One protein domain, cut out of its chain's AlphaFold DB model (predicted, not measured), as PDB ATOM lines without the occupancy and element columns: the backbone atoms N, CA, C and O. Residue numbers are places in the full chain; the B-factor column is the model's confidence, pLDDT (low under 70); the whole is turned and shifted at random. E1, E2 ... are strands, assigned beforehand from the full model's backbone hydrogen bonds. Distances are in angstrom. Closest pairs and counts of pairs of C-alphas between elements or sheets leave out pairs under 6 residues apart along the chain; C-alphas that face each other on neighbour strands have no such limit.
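What this domain is: This is residues 3 to 113 of the 113 residues of an uncharacterized protein of Streptomyces pluripotens (UniProt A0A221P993). Three bent two-stranded hairpins, E1 with E2, E4 with E5 and E6 with E7, follow one another in a row along the longest axis, and the short strand E3 adds a third strand to the middle hairpin. A long link, residues 74 to 88, leads from the middle hairpin to the last one, and its residues 80 to 81 pair with E7. The printed part has 111 residues with no named helix and seven named strands, E1 to E7 in order along the chain; the class is all strand, though under half of the residues, 54 of 111, are in named elements. The three sheets are E1 - E2, E3 - E5 - E4 and E6 - E7, each antiparallel. The whole is elongated, spanning 53 by 28 by 17 A, and only just compact, close to loose, with a radius of gyration of the C-alphas of 15.7 A.

Where its parts are: Find C-alpha 11 at (-4.437, -13.614, 25.976); from there E1 runs through residues 11 to 19, 22.5 A, and bends by 66 degrees at residue 14. E2, residues 27 to 34, covers 22.5 A, and E3, residues 40 to 42, covers 6.1 A. Look next at C-alpha 50 at (-6.998, -17.291, 38.004), where E4, residues 50 to 58, begins its 22.3 A; it bends by 68 degrees at residue 53. E5, residues 66 to 73, is 22.3 A long. E6, residues 89 to 97, is 22.4 A long and bends by 69 degrees at residue 92. E7, residues 105 to 112, runs 22.5 A to C-alpha 112 at (-6.431, -24.971, 48.432).

How they stand to each other: Start with the hairpin of E1 and E2, antiparallel at 156 degrees, where N 16 and O 30 are 2.8 A apart, within hydrogen-bond range. E2 and E3 are near each other. Between E1 and E3 the closest C-alphas are those of Asp 13 and Ala 42, 4.5 A apart. E3 is an edge strand, antiparallel to E5, with N 70 and O 42 at 2.8 A. On to the hairpin of E4 and E5, antiparallel, where you find N 55 and O 69 at 2.8 A. The sheet of E3, E5 and E4 is only just strongly twisted, with C-alphas up to 4.3 A off its best plane. Between E4 and E7 the closest C-alphas are those of Asp 52 and Ser 108, 7.5 A apart. In the hairpin of E6 and E7, also antiparallel, N 94 and O 108 are 2.8 A apart. E1 and E6 are apart.

The domain as a whole: The C-alphas farthest apart, those of Gln 25 and Asp 91, are 52.6 A apart. The printed part has no cut and ends at Gly 113, the chain's last residue. The link from E5 to E6, 15 residues, is long. The mean pLDDT of the printed part is 93.8, and no printed residue is under 70.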
ATOM      1  N   ALA A   3      -2.563  -8.801  16.540       93.50
ATOM      2  CA  ALA A   3      -3.279  -9.794  15.743       93.50
ATOM      3  C   ALA A   3      -4.767  -9.455  15.608       93.50
ATOM      4  O   ALA A   3      -5.315  -8.685  16.390       93.50
ATOM      5  N   CYS A   4      -5.421 -10.039  14.608       93.44
ATOM      6  CA  CYS A   4      -6.846  -9.830  14.325       93.44
ATOM      7  C   CYS A   4      -7.769 -10.730  15.144       93.44
ATOM      8  O   CYS A   4      -8.956 -10.460  15.288       93.44
ATOM      9  N   THR A   5      -7.208 -11.800  15.691       92.12
ATOM     10  CA  THR A   5      -7.878 -12.767  16.549       92.12
ATOM     11  C   THR A   5      -6.933 -13.141  17.684       92.12
ATOM     12  O   THR A   5      -5.718 -12.946  17.587       92.12
ATOM     13  N   VAL A   6      -7.493 -13.661  18.775       92.19
ATOM     14  CA  VAL A   6      -6.732 -14.172  19.919       92.19
ATOM     15  C   VAL A   6      -6.757 -15.699  19.830       92.19
ATOM     16  O   VAL A   6      -7.821 -16.286  20.030       92.19
ATOM     17  N   PRO A   7      -5.638 -16.356  19.473       91.88
ATOM     18  CA  PRO A   7      -5.584 -17.812  19.401       91.88
ATOM     19  C   PRO A   7      -5.783 -18.462  20.775       91.88
ATOM     20  O   PRO A   7      -5.551 -17.837  21.813       91.88
ATOM     21  N   SER A   8      -6.144 -19.748  20.791       88.19
ATOM     22  CA  SER A   8      -6.154 -20.520  22.037       88.19
ATOM     23  C   SER A   8      -4.757 -20.541  22.669       88.19
ATOM     24  O   SER A   8      -3.736 -20.552  21.984       88.19
ATOM     25  N   GLY A   9      -4.705 -20.486  24.001       88.12
ATOM     26  CA  GLY A   9      -3.445 -20.401  24.746       88.12
ATOM     27  C   GLY A   9      -2.816 -19.003  24.792       88.12
ATOM     28  O   GLY A   9      -1.863 -18.807  25.541       88.12
ATOM     29  N   PHE A  10      -3.362 -18.021  24.072       92.94
ATOM     30  CA  PHE A  10      -2.975 -16.618  24.196       92.94
ATOM     31  C   PHE A  10      -4.020 -15.815  24.965       92.94
ATOM     32  O   PHE A  10      -5.195 -16.167  25.053       92.94
ATOM     33  N   THR A  11      -3.572 -14.694  25.513       95.31
ATOM     34  CA  THR A  11      -4.437 -13.614  25.976       95.31
ATOM     35  C   THR A  11      -4.021 -12.316  25.284       95.31
ATOM     36  O   THR A  11      -3.165 -12.315  24.397       95.31
ATOM     37  N   TYR A  12      -4.623 -11.196  25.667       95.75
ATOM     38  CA  TYR A  12      -4.237  -9.875  25.196       95.75
ATOM     39  C   TYR A  12      -4.301  -8.859  26.334       95.75
ATOM     40  O   TYR A  12      -5.113  -8.997  27.247       95.75
ATOM     41  N   ASP A  13      -3.440  -7.844  26.275       95.50
ATOM     42  CA  ASP A  13      -3.418  -6.741  27.251       95.50
ATOM     43  C   ASP A  13      -4.043  -5.444  26.712       95.50
ATOM     44  O   ASP A  13      -4.361  -4.534  27.479       95.50
ATOM     45  N   ARG A  14      -4.262  -5.376  25.392       94.62
ATOM     46  CA  ARG A  14      -4.886  -4.231  24.729       94.62
ATOM     47  C   ARG A  14      -5.704  -4.650  23.511       94.62
ATOM     48  O   ARG A  14      -5.269  -5.508  22.748       94.62
ATOM     49  N   ALA A  15      -6.855  -4.020  23.320       94.31
ATOM     50  CA  ALA A  15      -7.659  -4.057  22.109       94.31
ATOM     51  C   ALA A  15      -7.716  -2.650  21.507       94.31
ATOM     52  O   ALA A  15      -7.869  -1.664  22.222       94.31
ATOM     53  N   ASP A  16      -7.584  -2.565  20.193       93.50
ATOM     54  CA  ASP A  16      -7.560  -1.316  19.441       93.50
ATOM     55  C   ASP A  16      -8.425  -1.451  18.185       93.50
ATOM     56  O   ASP A  16      -8.617  -2.557  17.671       93.50
ATOM     57  N   ARG A  17      -8.963  -0.334  17.694       91.00
ATOM     58  CA  ARG A  17      -9.793  -0.294  16.491       91.00
ATOM     59  C   ARG A  17      -9.035   0.478  15.430       91.00
ATOM     60  O   ARG A  17      -8.766   1.661  15.605       91.00
ATOM     61  N   ARG A  18      -8.698  -0.179  14.324       88.56
ATOM     62  CA  ARG A  18      -7.845   0.398  13.277       88.56
ATOM     63  C   ARG A  18      -8.489   0.281  11.904       88.56
ATOM     64  O   ARG A  18      -9.123  -0.723  11.587       88.56
ATOM     65  N   LEU A  19      -8.340   1.328  11.097       89.94
ATOM     66  CA  LEU A  19      -8.847   1.366   9.729       89.94
ATOM     67  C   LEU A  19      -7.997   0.452   8.836       89.94
ATOM     68  O   LEU A  19      -6.770   0.463   8.937       89.94
ATOM     69  N   ASN A  20      -8.649  -0.340   7.981       87.81
ATOM     70  CA  ASN A  20      -8.030  -1.276   7.032       87.81
ATOM     71  C   ASN A  20      -7.038  -2.263   7.678       87.81
ATOM     72  O   ASN A  20      -6.147  -2.799   7.027       87.81
ATOM     73  N   THR A  21      -7.182  -2.498   8.983       87.44
ATOM     74  CA  THR A  21      -6.409  -3.472   9.753       87.44
ATOM     75  C   THR A  21      -7.388  -4.509  10.261       87.44
ATOM     76  O   THR A  21      -8.378  -4.143  10.889       87.44
ATOM     77  N   CYS A  22      -7.136  -5.793   9.999       87.62
ATOM     78  CA  CYS A  22      -8.024  -6.889  10.414       87.62
ATOM     79  C   CYS A  22      -9.447  -6.842   9.829       87.62
ATOM     80  O   CYS A  22     -10.304  -7.627  10.221       87.62
ATOM     81  N   SER A  23      -9.679  -5.950   8.866       88.62
ATOM     82  CA  SER A  23     -10.853  -5.887   8.007       88.62
ATOM     83  C   SER A  23     -10.391  -5.471   6.613       88.62
ATOM     84  O   SER A  23      -9.565  -4.565   6.490       88.62
ATOM     85  N   ALA A  24     -10.919  -6.122   5.572       80.06
ATOM     86  CA  ALA A  24     -10.614  -5.783   4.180       80.06
ATOM     87  C   ALA A  24     -11.177  -4.408   3.779       80.06
ATOM     88  O   ALA A  24     -10.639  -3.757   2.886       80.06
ATOM     89  N   GLN A  25     -12.244  -3.959   4.447       84.25
ATOM     90  CA  GLN A  25     -12.843  -2.639   4.265       84.25
ATOM     91  C   GLN A  25     -13.337  -2.111   5.620       84.25
ATOM     92  O   GLN A  25     -14.101  -2.775   6.323       84.25
ATOM     93  N   GLY A  26     -12.900  -0.911   6.006       88.62
ATOM     94  CA  GLY A  26     -13.379  -0.234   7.215       88.62
ATOM     95  C   GLY A  26     -12.590  -0.555   8.488       88.62
ATOM     96  O   GLY A  26     -11.396  -0.841   8.450       88.62
ATOM     97  N   TRP A  27     -13.243  -0.413   9.643       88.81
ATOM     98  CA  TRP A  27     -12.617  -0.542  10.961       88.81
ATOM     99  C   TRP A  27     -12.614  -1.995  11.438       88.81
ATOM    100  O   TRP A  27     -13.678  -2.583  11.606       88.81
ATOM    101  N   GLY A  28     -11.430  -2.544  11.707       90.62
ATOM    102  CA  GLY A  28     -11.268  -3.856  12.331       90.62
ATOM    103  C   GLY A  28     -10.687  -3.760  13.739       90.62
ATOM    104  O   GLY A  28     -10.080  -2.754  14.121       90.62
ATOM    105  N   TYR A  29     -10.893  -4.819  14.521       91.31
ATOM    106  CA  TYR A  29     -10.300  -4.956  15.848       91.31
ATOM    107  C   TYR A  29      -8.919  -5.593  15.747       91.31
ATOM    108  O   TYR A  29      -8.719  -6.579  15.041       91.31
ATOM    109  N   SER A  30      -7.972  -5.027  16.483       93.50
ATOM    110  CA  SER A  30      -6.633  -5.564  16.647       93.50
ATOM    111  C   SER A  30      -6.344  -5.765  18.129       93.50
ATOM    112  O   SER A  30      -6.688  -4.923  18.955       93.50
ATOM    113  N   TYR A  31      -5.699  -6.873  18.468       95.00
ATOM    114  CA  TYR A  31      -5.417  -7.290  19.834       95.00
ATOM    115  C   TYR A  31      -3.914  -7.416  20.042       95.00
ATOM    116  O   TYR A  31      -3.224  -8.078  19.264       95.00
ATOM    117  N   HIS A  32      -3.396  -6.799  21.100       95.62
ATOM    118  CA  HIS A  32      -2.006  -6.949  21.500       95.62
ATOM    119  C   HIS A  32      -1.836  -8.248  22.291       95.62
ATOM    120  O   HIS A  32      -2.105  -8.298  23.494       95.62
ATOM    121  N   LEU A  33      -1.421  -9.306  21.594       96.19
ATOM    122  CA  LEU A  33      -1.293 -10.644  22.150       96.19
ATOM    123  C   LEU A  33      -0.161 -10.743  23.166       96.19
ATOM    124  O   LEU A  33       0.937 -10.204  22.969       96.19
ATOM    125  N   ARG A  34      -0.431 -11.529  24.206       96.19
ATOM    126  CA  ARG A  34       0.506 -11.920  25.253       96.19
ATOM    127  C   ARG A  34       0.386 -13.403  25.533       96.19
ATOM    128  O   ARG A  34      -0.714 -13.956  25.562       96.19
ATOM    129  N   THR A  35       1.525 -14.022  25.797       94.75
ATOM    130  CA  THR A  35       1.551 -15.320  26.460       94.75
ATOM    131  C   THR A  35       1.056 -15.125  27.897       94.75
ATOM    132  O   THR A  35       1.561 -14.227  28.581       94.75
ATOM    133  N   PRO A  36       0.062 -15.905  28.354       94.44
ATOM    134  CA  PRO A  36      -0.377 -15.899  29.744       94.44
ATOM    135  C   PRO A  36       0.782 -16.125  30.718       94.44
ATOM    136  O   PRO A  36       1.661 -16.946  30.462       94.44
ATOM    137  N   GLY A  37       0.768 -15.421  31.848       94.75
ATOM    138  CA  GLY A  37       1.789 -15.537  32.887       94.75
ATOM    139  C   GLY A  37       1.307 -14.987  34.229       94.75
ATOM    140  O   GLY A  37       0.320 -14.252  34.280       94.75
ATOM    141  N   ASP A  38       1.990 -15.366  35.314       96.56
ATOM    142  CA  ASP A  38       1.725 -14.823  36.654       96.56
ATOM    143  C   ASP A  38       2.056 -13.323  36.701       96.56
ATOM    144  O   ASP A  38       3.038 -12.872  36.110       96.56
ATOM    145  N   ASN A  39       1.254 -12.559  37.443       96.12
ATOM    146  CA  ASN A  39       1.364 -11.104  37.605       96.12
ATOM    147  C   ASN A  39       1.231 -10.305  36.295       96.12
ATOM    148  O   ASN A  39       1.874  -9.270  36.109       96.12
ATOM    149  N   LEU A  40       0.381 -10.774  35.377       96.12
ATOM    150  CA  LEU A  40       0.071 -10.079  34.129       96.12
ATOM    151  C   LEU A  40      -1.328  -9.464  34.189       96.12
ATOM    152  O   LEU A  40      -2.298 -10.158  34.462       96.12
ATOM    153  N   TRP A  41      -1.465  -8.186  33.836       96.44
ATOM    154  CA  TRP A  41      -2.780  -7.632  33.514       96.44
ATOM    155  C   TRP A  41      -3.193  -8.044  32.104       96.44
ATOM    156  O   TRP A  41      -2.484  -7.762  31.138       96.44
ATOM    157  N   ALA A  42      -4.347  -8.685  32.002       96.69
ATOM    158  CA  ALA A  42      -4.900  -9.167  30.751       96.69
ATOM    159  C   ALA A  42      -6.381  -8.814  30.633       96.69
ATOM    160  O   ALA A  42      -7.043  -8.470  31.606       96.69
ATOM    161  N   CYS A  43      -6.907  -8.886  29.424       95.44
ATOM    162  CA  CYS A  43      -8.293  -8.554  29.113       95.44
ATOM    163  C   CYS A  43      -9.214  -9.774  29.071       95.44
ATOM    164  O   CYS A  43     -10.430  -9.643  28.994       95.44
ATOM    165  N   THR A  44      -8.630 -10.969  29.123       93.50
ATOM    166  CA  THR A  44      -9.331 -12.251  29.186       93.50
ATOM    167  C   THR A  44      -8.653 -13.147  30.210       93.50
ATOM    168  O   THR A  44      -7.469 -12.971  30.502       93.50
ATOM    169  N   MET A  45      -9.397 -14.111  30.753       91.81
ATOM    170  CA  MET A  45      -8.846 -15.147  31.622       91.81
ATOM    171  C   MET A  45      -8.497 -16.386  30.778       91.81
ATOM    172  O   MET A  45      -9.405 -17.058  30.286       91.81
ATOM    173  N   PRO A  46      -7.208 -16.704  30.588       91.81
ATOM    174  CA  PRO A  46      -6.795 -17.936  29.932       91.81
ATOM    175  C   PRO A  46      -7.010 -19.155  30.843       91.81
ATOM    176  O   PRO A  46      -6.958 -19.051  32.069       91.81
ATOM    177  N   SER A  47      -7.211 -20.328  30.237       89.88
ATOM    178  CA  SER A  47      -7.332 -21.593  30.975       89.88
ATOM    179  C   SER A  47      -6.077 -21.881  31.807       89.88
ATOM    180  O   SER A  47      -4.961 -21.590  31.379       89.88
ATOM    181  N   GLY A  48      -6.260 -22.455  32.998       91.00
ATOM    182  CA  GLY A  48      -5.175 -22.749  33.942       91.00
ATOM    183  C   GLY A  48      -4.707 -21.552  34.776       91.00
ATOM    184  O   GLY A  48      -3.868 -21.725  35.657       91.00
ATOM    185  N   PHE A  49      -5.262 -20.358  34.554       94.81
ATOM    186  CA  PHE A  49      -5.004 -19.174  35.368       94.81
ATOM    187  C   PHE A  49      -6.220 -18.806  36.219       94.81
ATOM    188  O   PHE A  49      -7.353 -19.192  35.943       94.81
ATOM    189  N   THR A  50      -5.970 -18.031  37.266       96.38
ATOM    190  CA  THR A  50      -6.998 -17.291  38.004       96.38
ATOM    191  C   THR A  50      -6.630 -15.806  37.999       96.38
ATOM    192  O   THR A  50      -5.681 -15.399  37.331       96.38
ATOM    193  N   TYR A  51      -7.361 -14.977  38.734       97.31
ATOM    194  CA  TYR A  51      -7.004 -13.584  38.973       97.31
ATOM    195  C   TYR A  51      -7.253 -13.213  40.431       97.31
ATOM    196  O   TYR A  51      -8.163 -13.748  41.057       97.31
ATOM    197  N   ASP A  52      -6.454 -12.305  40.981       97.12
ATOM    198  CA  ASP A  52      -6.611 -11.784  42.351       97.12
ATOM    199  C   ASP A  52      -7.196 -10.362  42.384       97.12
ATOM    200  O   ASP A  52      -7.590  -9.868  43.445       97.12
ATOM    201  N   ARG A  53      -7.286  -9.714  41.217       97.00
ATOM    202  CA  ARG A  53      -7.905  -8.403  41.044       97.00
ATOM    203  C   ARG A  53      -8.539  -8.258  39.666       97.00
ATOM    204  O   ARG A  53      -7.968  -8.694  38.669       97.00
ATOM    205  N   ALA A  54      -9.691  -7.609  39.618       96.56
ATOM    206  CA  ALA A  54     -10.314  -7.098  38.413       96.56
ATOM    207  C   ALA A  54     -10.336  -5.568  38.468       96.56
ATOM    208  O   ALA A  54     -10.480  -4.974  39.535       96.56
ATOM    209  N   ASP A  55     -10.211  -4.939  37.311       95.69
ATOM    210  CA  ASP A  55     -10.235  -3.493  37.141       95.69
ATOM    211  C   ASP A  55     -11.024  -3.127  35.880       95.69
ATOM    212  O   ASP A  55     -11.152  -3.935  34.957       95.69
ATOM    213  N   ARG A  56     -11.555  -1.906  35.825       93.81
ATOM    214  CA  ARG A  56     -12.285  -1.395  34.664       93.81
ATOM    215  C   ARG A  56     -11.462  -0.291  34.021       93.81
ATOM    216  O   ARG A  56     -11.265   0.767  34.607       93.81
ATOM    217  N   ARG A  57     -10.985  -0.528  32.799       92.56
ATOM    218  CA  ARG A  57     -10.062   0.375  32.102       92.56
ATOM    219  C   ARG A  57     -10.659   0.888  30.804       92.56
ATOM    220  O   ARG A  57     -11.146   0.109  29.981       92.56
ATOM    221  N   LEU A  58     -10.606   2.203  30.619       92.25
ATOM    222  CA  LEU A  58     -11.065   2.866  29.405       92.25
ATOM    223  C   LEU A  58     -10.099   2.565  28.250       92.25
ATOM    224  O   LEU A  58      -8.883   2.658  28.423       92.25
ATOM    225  N   ASN A  59     -10.639   2.199  27.087       90.12
ATOM    226  CA  ASN A  59      -9.907   1.989  25.832       90.12
ATOM    227  C   ASN A  59      -8.681   1.056  25.957       90.12
ATOM    228  O   ASN A  59      -7.680   1.223  25.264       90.12
ATOM    229  N   THR A  60      -8.725   0.107  26.899       91.69
ATOM    230  CA  THR A  60      -7.649  -0.874  27.112       91.69
ATOM    231  C   THR A  60      -8.107  -2.246  26.650       91.69
ATOM    232  O   THR A  60      -7.618  -2.746  25.649       91.69
ATOM    233  N   CYS A  61      -9.078  -2.843  27.340       92.31
ATOM    234  CA  CYS A  61      -9.584  -4.180  27.015       92.31
ATOM    235  C   CYS A  61     -10.806  -4.182  26.098       92.31
ATOM    236  O   CYS A  61     -11.168  -5.221  25.550       92.31
ATOM    237  N   SER A  62     -11.394  -3.003  25.907       89.81
ATOM    238  CA  SER A  62     -12.311  -2.688  24.822       89.81
ATOM    239  C   SER A  62     -11.633  -1.648  23.942       89.81
ATOM    240  O   SER A  62     -11.020  -0.722  24.470       89.81
ATOM    241  N   ALA A  63     -11.764  -1.767  22.621       85.00
ATOM    242  CA  ALA A  63     -11.256  -0.738  21.718       85.00
ATOM    243  C   ALA A  63     -12.090   0.554  21.768       85.00
ATOM    244  O   ALA A  63     -11.658   1.589  21.266       85.00
ATOM    245  N   GLN A  64     -13.293   0.494  22.349       86.06
ATOM    246  CA  GLN A  64     -14.155   1.649  22.571       86.06
ATOM    247  C   GLN A  64     -14.863   1.519  23.921       86.06
ATOM    248  O   GLN A  64     -15.618   0.576  24.156       86.06
ATOM    249  N   GLY A  65     -14.625   2.475  24.815       90.44
ATOM    250  CA  GLY A  65     -15.273   2.519  26.123       90.44
ATOM    251  C   GLY A  65     -14.574   1.661  27.175       90.44
ATOM    252  O   GLY A  65     -13.367   1.421  27.120       90.44
ATOM    253  N   TRP A  66     -15.326   1.260  28.194       91.81
ATOM    254  CA  TRP A  66     -14.795   0.550  29.354       91.81
ATOM    255  C   TRP A  66     -14.674  -0.949  29.078       91.81
ATOM    256  O   TRP A  66     -15.634  -1.583  28.651       91.81
ATOM    257  N   GLY A  67     -13.503  -1.519  29.353       92.50
ATOM    258  CA  GLY A  67     -13.273  -2.962  29.324       92.50
ATOM    259  C   GLY A  67     -12.813  -3.477  30.684       92.50
ATOM    260  O   GLY A  67     -12.151  -2.753  31.432       92.50
ATOM    261  N   GLN A  68     -13.146  -4.728  30.998       93.19
ATOM    262  CA  GLN A  68     -12.608  -5.391  32.185       93.19
ATOM    263  C   GLN A  68     -11.176  -5.856  31.928       93.19
ATOM    264  O   GLN A  68     -10.858  -6.376  30.862       93.19
ATOM    265  N   SER A  69     -10.325  -5.659  32.924       95.81
ATOM    266  CA  SER A  69      -8.959  -6.153  32.974       95.81
ATOM    267  C   SER A  69      -8.790  -6.990  34.236       95.81
ATOM    268  O   SER A  69      -9.342  -6.655  35.281       95.81
ATOM    269  N   TYR A  70      -8.032  -8.073  34.150       97.12
ATOM    270  CA  TYR A  70      -7.801  -9.031  35.221       97.12
ATOM    271  C   TYR A  70      -6.306  -9.140  35.490       97.12
ATOM    272  O   TYR A  70      -5.517  -9.282  34.555       97.12
ATOM    273  N   HIS A  71      -5.913  -9.096  36.757       97.50
ATOM    274  CA  HIS A  71      -4.548  -9.374  37.177       97.50
ATOM    275  C   HIS A  71      -4.373 -10.885  37.326       97.50
ATOM    276  O   HIS A  71      -4.777 -11.478  38.326       97.50
ATOM    277  N   LEU A  72      -3.836 -11.508  36.283       97.50
ATOM    278  CA  LEU A  72      -3.672 -12.947  36.171       97.50
ATOM    279  C   LEU A  72      -2.665 -13.464  37.184       97.50
ATOM    280  O   LEU A  72      -1.569 -12.923  37.332       97.50
ATOM    281  N   ARG A  73      -3.038 -14.567  37.824       97.81
ATOM    282  CA  ARG A  73      -2.209 -15.299  38.768       97.81
ATOM    283  C   ARG A  73      -2.158 -16.772  38.408       97.81
ATOM    284  O   ARG A  73      -3.175 -17.354  38.023       97.81
ATOM    285  N   THR A  74      -0.998 -17.391  38.592       96.62
ATOM    286  CA  THR A  74      -0.908 -18.854  38.575       96.62
ATOM    287  C   THR A  74      -1.540 -19.398  39.863       96.62
ATOM    288  O   THR A  74      -1.133 -18.984  40.956       96.62
ATOM    289  N   PRO A  75      -2.535 -20.297  39.772       96.38
ATOM    290  CA  PRO A  75      -3.176 -20.887  40.939       96.38
ATOM    291  C   PRO A  75      -2.168 -21.587  41.850       96.38
ATOM    292  O   PRO A  75      -1.342 -22.372  41.391       96.38
ATOM    293  N   LYS A  76      -2.241 -21.306  43.152       96.94
ATOM    294  CA  LYS A  76      -1.431 -21.974  44.175       96.94
ATOM    295  C   LYS A  76      -2.130 -21.942  45.525       96.94
ATOM    296  O   LYS A  76      -2.865 -20.999  45.820       96.94
ATOM    297  N   SER A  77      -1.865 -22.943  46.360       97.44
ATOM    298  CA  SER A  77      -2.408 -22.997  47.718       97.44
ATOM    299  C   SER A  77      -2.007 -21.754  48.522       97.44
ATOM    300  O   SER A  77      -0.859 -21.313  48.482       97.44
ATOM    301  N   GLY A  78      -2.971 -21.164  49.230       96.81
ATOM    302  CA  GLY A  78      -2.808 -19.925  49.995       96.81
ATOM    303  C   GLY A  78      -2.983 -18.627  49.194       96.81
ATOM    304  O   GLY A  78      -3.031 -17.557  49.803       96.81
ATOM    305  N   LEU A  79      -3.117 -18.680  47.863       97.44
ATOM    306  CA  LEU A  79      -3.437 -17.498  47.056       97.44
ATOM    307  C   LEU A  79      -4.876 -17.046  47.320       97.44
ATOM    308  O   LEU A  79      -5.801 -17.849  47.240       97.44
ATOM    309  N   TRP A  80      -5.073 -15.751  47.559       97.75
ATOM    310  CA  TRP A  80      -6.397 -15.137  47.490       97.75
ATOM    311  C   TRP A  80      -6.723 -14.802  46.040       97.75
ATOM    312  O   TRP A  80      -6.078 -13.942  45.445       97.75
ATOM    313  N   ALA A  81      -7.717 -15.478  45.486       97.44
ATOM    314  CA  ALA A  81      -8.154 -15.321  44.110       97.44
ATOM    315  C   ALA A  81      -9.630 -14.925  44.054       97.44
ATOM    316  O   ALA A  81     -10.384 -15.134  44.994       97.44
ATOM    317  N   CYS A  82     -10.061 -14.329  42.958       96.94
ATOM    318  CA  CYS A  82     -11.443 -13.926  42.727       96.94
ATOM    319  C   CYS A  82     -12.293 -15.041  42.115       96.94
ATOM    320  O   CYS A  82     -13.517 -14.955  42.100       96.94
ATOM    321  N   THR A  83     -11.642 -16.094  41.626       95.56
ATOM    322  CA  THR A  83     -12.274 -17.312  41.118       95.56
ATOM    323  C   THR A  83     -11.489 -18.527  41.588       95.56
ATOM    324  O   THR A  83     -10.276 -18.446  41.811       95.56
ATOM    325  N   VAL A  84     -12.185 -19.652  41.735       95.50
ATOM    326  CA  VAL A  84     -11.584 -20.936  42.096       95.50
ATOM    327  C   VAL A  84     -11.325 -21.707  40.797       95.50
ATOM    328  O   VAL A  84     -12.283 -22.087  40.125       95.50
ATOM    329  N   PRO A  85     -10.058 -21.877  40.388       94.12
ATOM    330  CA  PRO A  85      -9.715 -22.573  39.154       94.12
ATOM    331  C   PRO A  85      -9.915 -24.088  39.296       94.12
ATOM    332  O   PRO A  85      -9.945 -24.624  40.404       94.12
ATOM    333  N   SER A  86     -10.022 -24.791  38.165       93.38
ATOM    334  CA  SER A  86     -10.162 -26.253  38.163       93.38
ATOM    335  C   SER A  86      -8.978 -26.932  38.862       93.38
ATOM    336  O   SER A  86      -7.837 -26.487  38.736       93.38
ATOM    337  N   GLY A  87      -9.257 -27.996  39.618       93.38
ATOM    338  CA  GLY A  87      -8.269 -28.687  40.453       93.38
ATOM    339  C   GLY A  87      -7.979 -28.018  41.801       93.38
ATOM    340  O   GLY A  87      -7.224 -28.575  42.587       93.38
ATOM    341  N   PHE A  88      -8.587 -26.866  42.099       96.19
ATOM    342  CA  PHE A  88      -8.492 -26.217  43.405       96.19
ATOM    343  C   PHE A  88      -9.846 -26.209  44.119       96.19
ATOM    344  O   PHE A  88     -10.910 -26.149  43.509       96.19
ATOM    345  N   SER A  89      -9.780 -26.218  45.442       97.00
ATOM    346  CA  SER A  89     -10.866 -25.873  46.356       97.00
ATOM    347  C   SER A  89     -10.533 -24.550  47.062       97.00
ATOM    348  O   SER A  89      -9.547 -23.884  46.726       97.00
ATOM    349  N   TYR A  90     -11.343 -24.141  48.036       97.50
ATOM    350  CA  TYR A  90     -11.025 -23.015  48.908       97.50
ATOM    351  C   TYR A  90     -11.363 -23.353  50.355       97.50
ATOM    352  O   TYR A  90     -12.303 -24.098  50.620       97.50
ATOM    353  N   ASP A  91     -10.603 -22.792  51.290       97.69
ATOM    354  CA  ASP A  91     -10.828 -22.981  52.726       97.69
ATOM    355  C   ASP A  91     -11.323 -21.709  53.428       97.69
ATOM    356  O   ASP A  91     -11.848 -21.766  54.538       97.69
ATOM    357  N   GLN A  92     -11.189 -20.552  52.776       97.56
ATOM    358  CA  GLN A  92     -11.695 -19.274  53.264       97.56
ATOM    359  C   GLN A  92     -12.286 -18.452  52.119       97.56
ATOM    360  O   GLN A  92     -11.783 -18.471  50.996       97.56
ATOM    361  N   SER A  93     -13.321 -17.674  52.426       97.00
ATOM    362  CA  SER A  93     -13.893 -16.676  51.522       97.00
ATOM    363  C   SER A  93     -14.035 -15.344  52.243       97.00
ATOM    364  O   SER A  93     -14.477 -15.303  53.389       97.00
ATOM    365  N   TYR A  94     -13.697 -14.251  51.570       96.50
ATOM    366  CA  TYR A  94     -13.775 -12.909  52.127       96.50
ATOM    367  C   TYR A  94     -14.359 -11.937  51.108       96.50
ATOM    368  O   TYR A  94     -13.941 -11.902  49.949       96.50
ATOM    369  N   ARG A  95     -15.332 -11.131  51.537       96.50
ATOM    370  CA  ARG A  95     -15.993 -10.145  50.680       96.50
ATOM    371  C   ARG A  95     -15.153  -8.868  50.644       96.50
ATOM    372  O   ARG A  95     -14.911  -8.259  51.680       96.50
ATOM    373  N   ARG A  96     -14.699  -8.465  49.457       94.88
ATOM    374  CA  ARG A  96     -13.839  -7.294  49.233       94.88
ATOM    375  C   ARG A  96     -14.510  -6.302  48.294       94.88
ATOM    376  O   ARG A  96     -15.058  -6.697  47.265       94.88
ATOM    377  N   LEU A  97     -14.439  -5.021  48.638       94.88
ATOM    378  CA  LEU A  97     -14.876  -3.926  47.777       94.88
ATOM    379  C   LEU A  97     -13.823  -3.681  46.685       94.88
ATOM    380  O   LEU A  97     -12.626  -3.696  46.975       94.88
ATOM    381  N   ASN A  98     -14.258  -3.480  45.440       93.44
ATOM    382  CA  ASN A  98     -13.433  -3.055  44.299       93.44
ATOM    383  C   ASN A  98     -12.198  -3.934  44.020       93.44
ATOM    384  O   ASN A  98     -11.213  -3.476  43.452       93.44
ATOM    385  N   THR A  99     -12.216  -5.199  44.457       94.50
ATOM    386  CA  THR A  99     -11.098  -6.138  44.252       94.50
ATOM    387  C   THR A  99     -11.431  -7.145  43.166       94.50
ATOM    388  O   THR A  99     -10.770  -7.183  42.141       94.50
ATOM    389  N   CYS A 100     -12.467  -7.956  43.378       95.62
ATOM    390  CA  CYS A 100     -12.896  -8.986  42.427       95.62
ATOM    391  C   CYS A 100     -14.055  -8.536  41.538       95.62
ATOM    392  O   CYS A 100     -14.329  -9.153  40.513       95.62
ATOM    393  N   ASN A 101     -14.713  -7.453  41.945       94.62
ATOM    394  CA  ASN A 101     -15.744  -6.748  41.212       94.62
ATOM    395  C   ASN A 101     -15.329  -5.267  41.185       94.62
ATOM    396  O   ASN A 101     -15.321  -4.660  42.253       94.62
ATOM    397  N   PRO A 102     -14.950  -4.693  40.031       90.06
ATOM    398  CA  PRO A 102     -14.453  -3.315  39.951       90.06
ATOM    399  C   PRO A 102     -15.476  -2.245  40.359       90.06
ATOM    400  O   PRO A 102     -15.092  -1.118  40.649       90.06
ATOM    401  N   GLU A 103     -16.767  -2.582  40.359       91.81
ATOM    402  CA  GLU A 103     -17.871  -1.642  40.597       91.81
ATOM    403  C   GLU A 103     -18.636  -1.959  41.888       91.81
ATOM    404  O   GLU A 103     -19.739  -1.462  42.111       91.81
ATOM    405  N   GLY A 104     -18.080  -2.807  42.756       93.50
ATOM    406  CA  GLY A 104     -18.742  -3.146  44.003       93.50
ATOM    407  C   GLY A 104     -18.073  -4.261  44.784       93.50
ATOM    408  O   GLY A 104     -16.859  -4.454  44.774       93.50
ATOM    409  N   TRP A 105     -18.888  -4.994  45.532       95.69
ATOM    410  CA  TRP A 105     -18.408  -6.095  46.352       95.69
ATOM    411  C   TRP A 105     -18.245  -7.364  45.519       95.69
ATOM    412  O   TRP A 105     -19.136  -7.735  44.755       95.69
ATOM    413  N   GLY A 106     -17.128  -8.056  45.717       95.31
ATOM    414  CA  GLY A 106     -16.878  -9.388  45.179       95.31
ATOM    415  C   GLY A 106     -16.287 -10.301  46.245       95.31
ATOM    416  O   GLY A 106     -15.707  -9.831  47.224       95.31
ATOM    417  N   TYR A 107     -16.440 -11.609  46.070       96.50
ATOM    418  CA  TYR A 107     -15.777 -12.580  46.933       96.50
ATOM    419  C   TYR A 107     -14.372 -12.862  46.423       96.50
ATOM    420  O   TYR A 107     -14.147 -13.040  45.230       96.50
ATOM    421  N   SER A 108     -13.433 -12.899  47.356       97.19
ATOM    422  CA  SER A 108     -12.121 -13.488  47.168       97.19
ATOM    423  C   SER A 108     -12.076 -14.792  47.959       97.19
ATOM    424  O   SER A 108     -12.642 -14.866  49.048       97.19
ATOM    425  N   PHE A 109     -11.421 -15.808  47.420       98.06
ATOM    426  CA  PHE A 109     -11.316 -17.156  47.955       98.06
ATOM    427  C   PHE A 109      -9.848 -17.499  48.164       98.06
ATOM    428  O   PHE A 109      -9.024 -17.258  47.280       98.06
ATOM    429  N   ARG A 110      -9.512 -18.060  49.323       98.06
ATOM    430  CA  ARG A 110      -8.173 -18.577  49.590       98.06
ATOM    431  C   ARG A 110      -8.075 -19.987  49.029       98.06
ATOM    432  O   ARG A 110      -8.762 -20.886  49.502       98.06
ATOM    433  N   LEU A 111      -7.256 -20.160  48.000       97.88
ATOM    434  CA  LEU A 111      -7.162 -21.410  47.259       97.88
ATOM    435  C   LEU A 111      -6.493 -22.517  48.073       97.88
ATOM    436  O   LEU A 111      -5.524 -22.283  48.801       97.88
ATOM    437  N   ARG A 112      -6.974 -23.741  47.866       97.56
ATOM    438  CA  ARG A 112      -6.431 -24.971  48.432       97.56
ATOM    439  C   ARG A 112      -6.433 -26.074  47.372       97.56
ATOM    440  O   ARG A 112      -7.498 -26.562  47.001       97.56
ATOM    441  N   GLY A 113      -5.250 -26.406  46.870       89.50
ATOM    442  CA  GLY A 113      -4.997 -27.584  46.037       89.50
ATOM    443  C   GLY A 113      -4.456 -28.747  46.850       89.50
ATOM    444  O   GLY A 113      -4.077 -28.512  48.027       89.50
TER     445      GLY A 113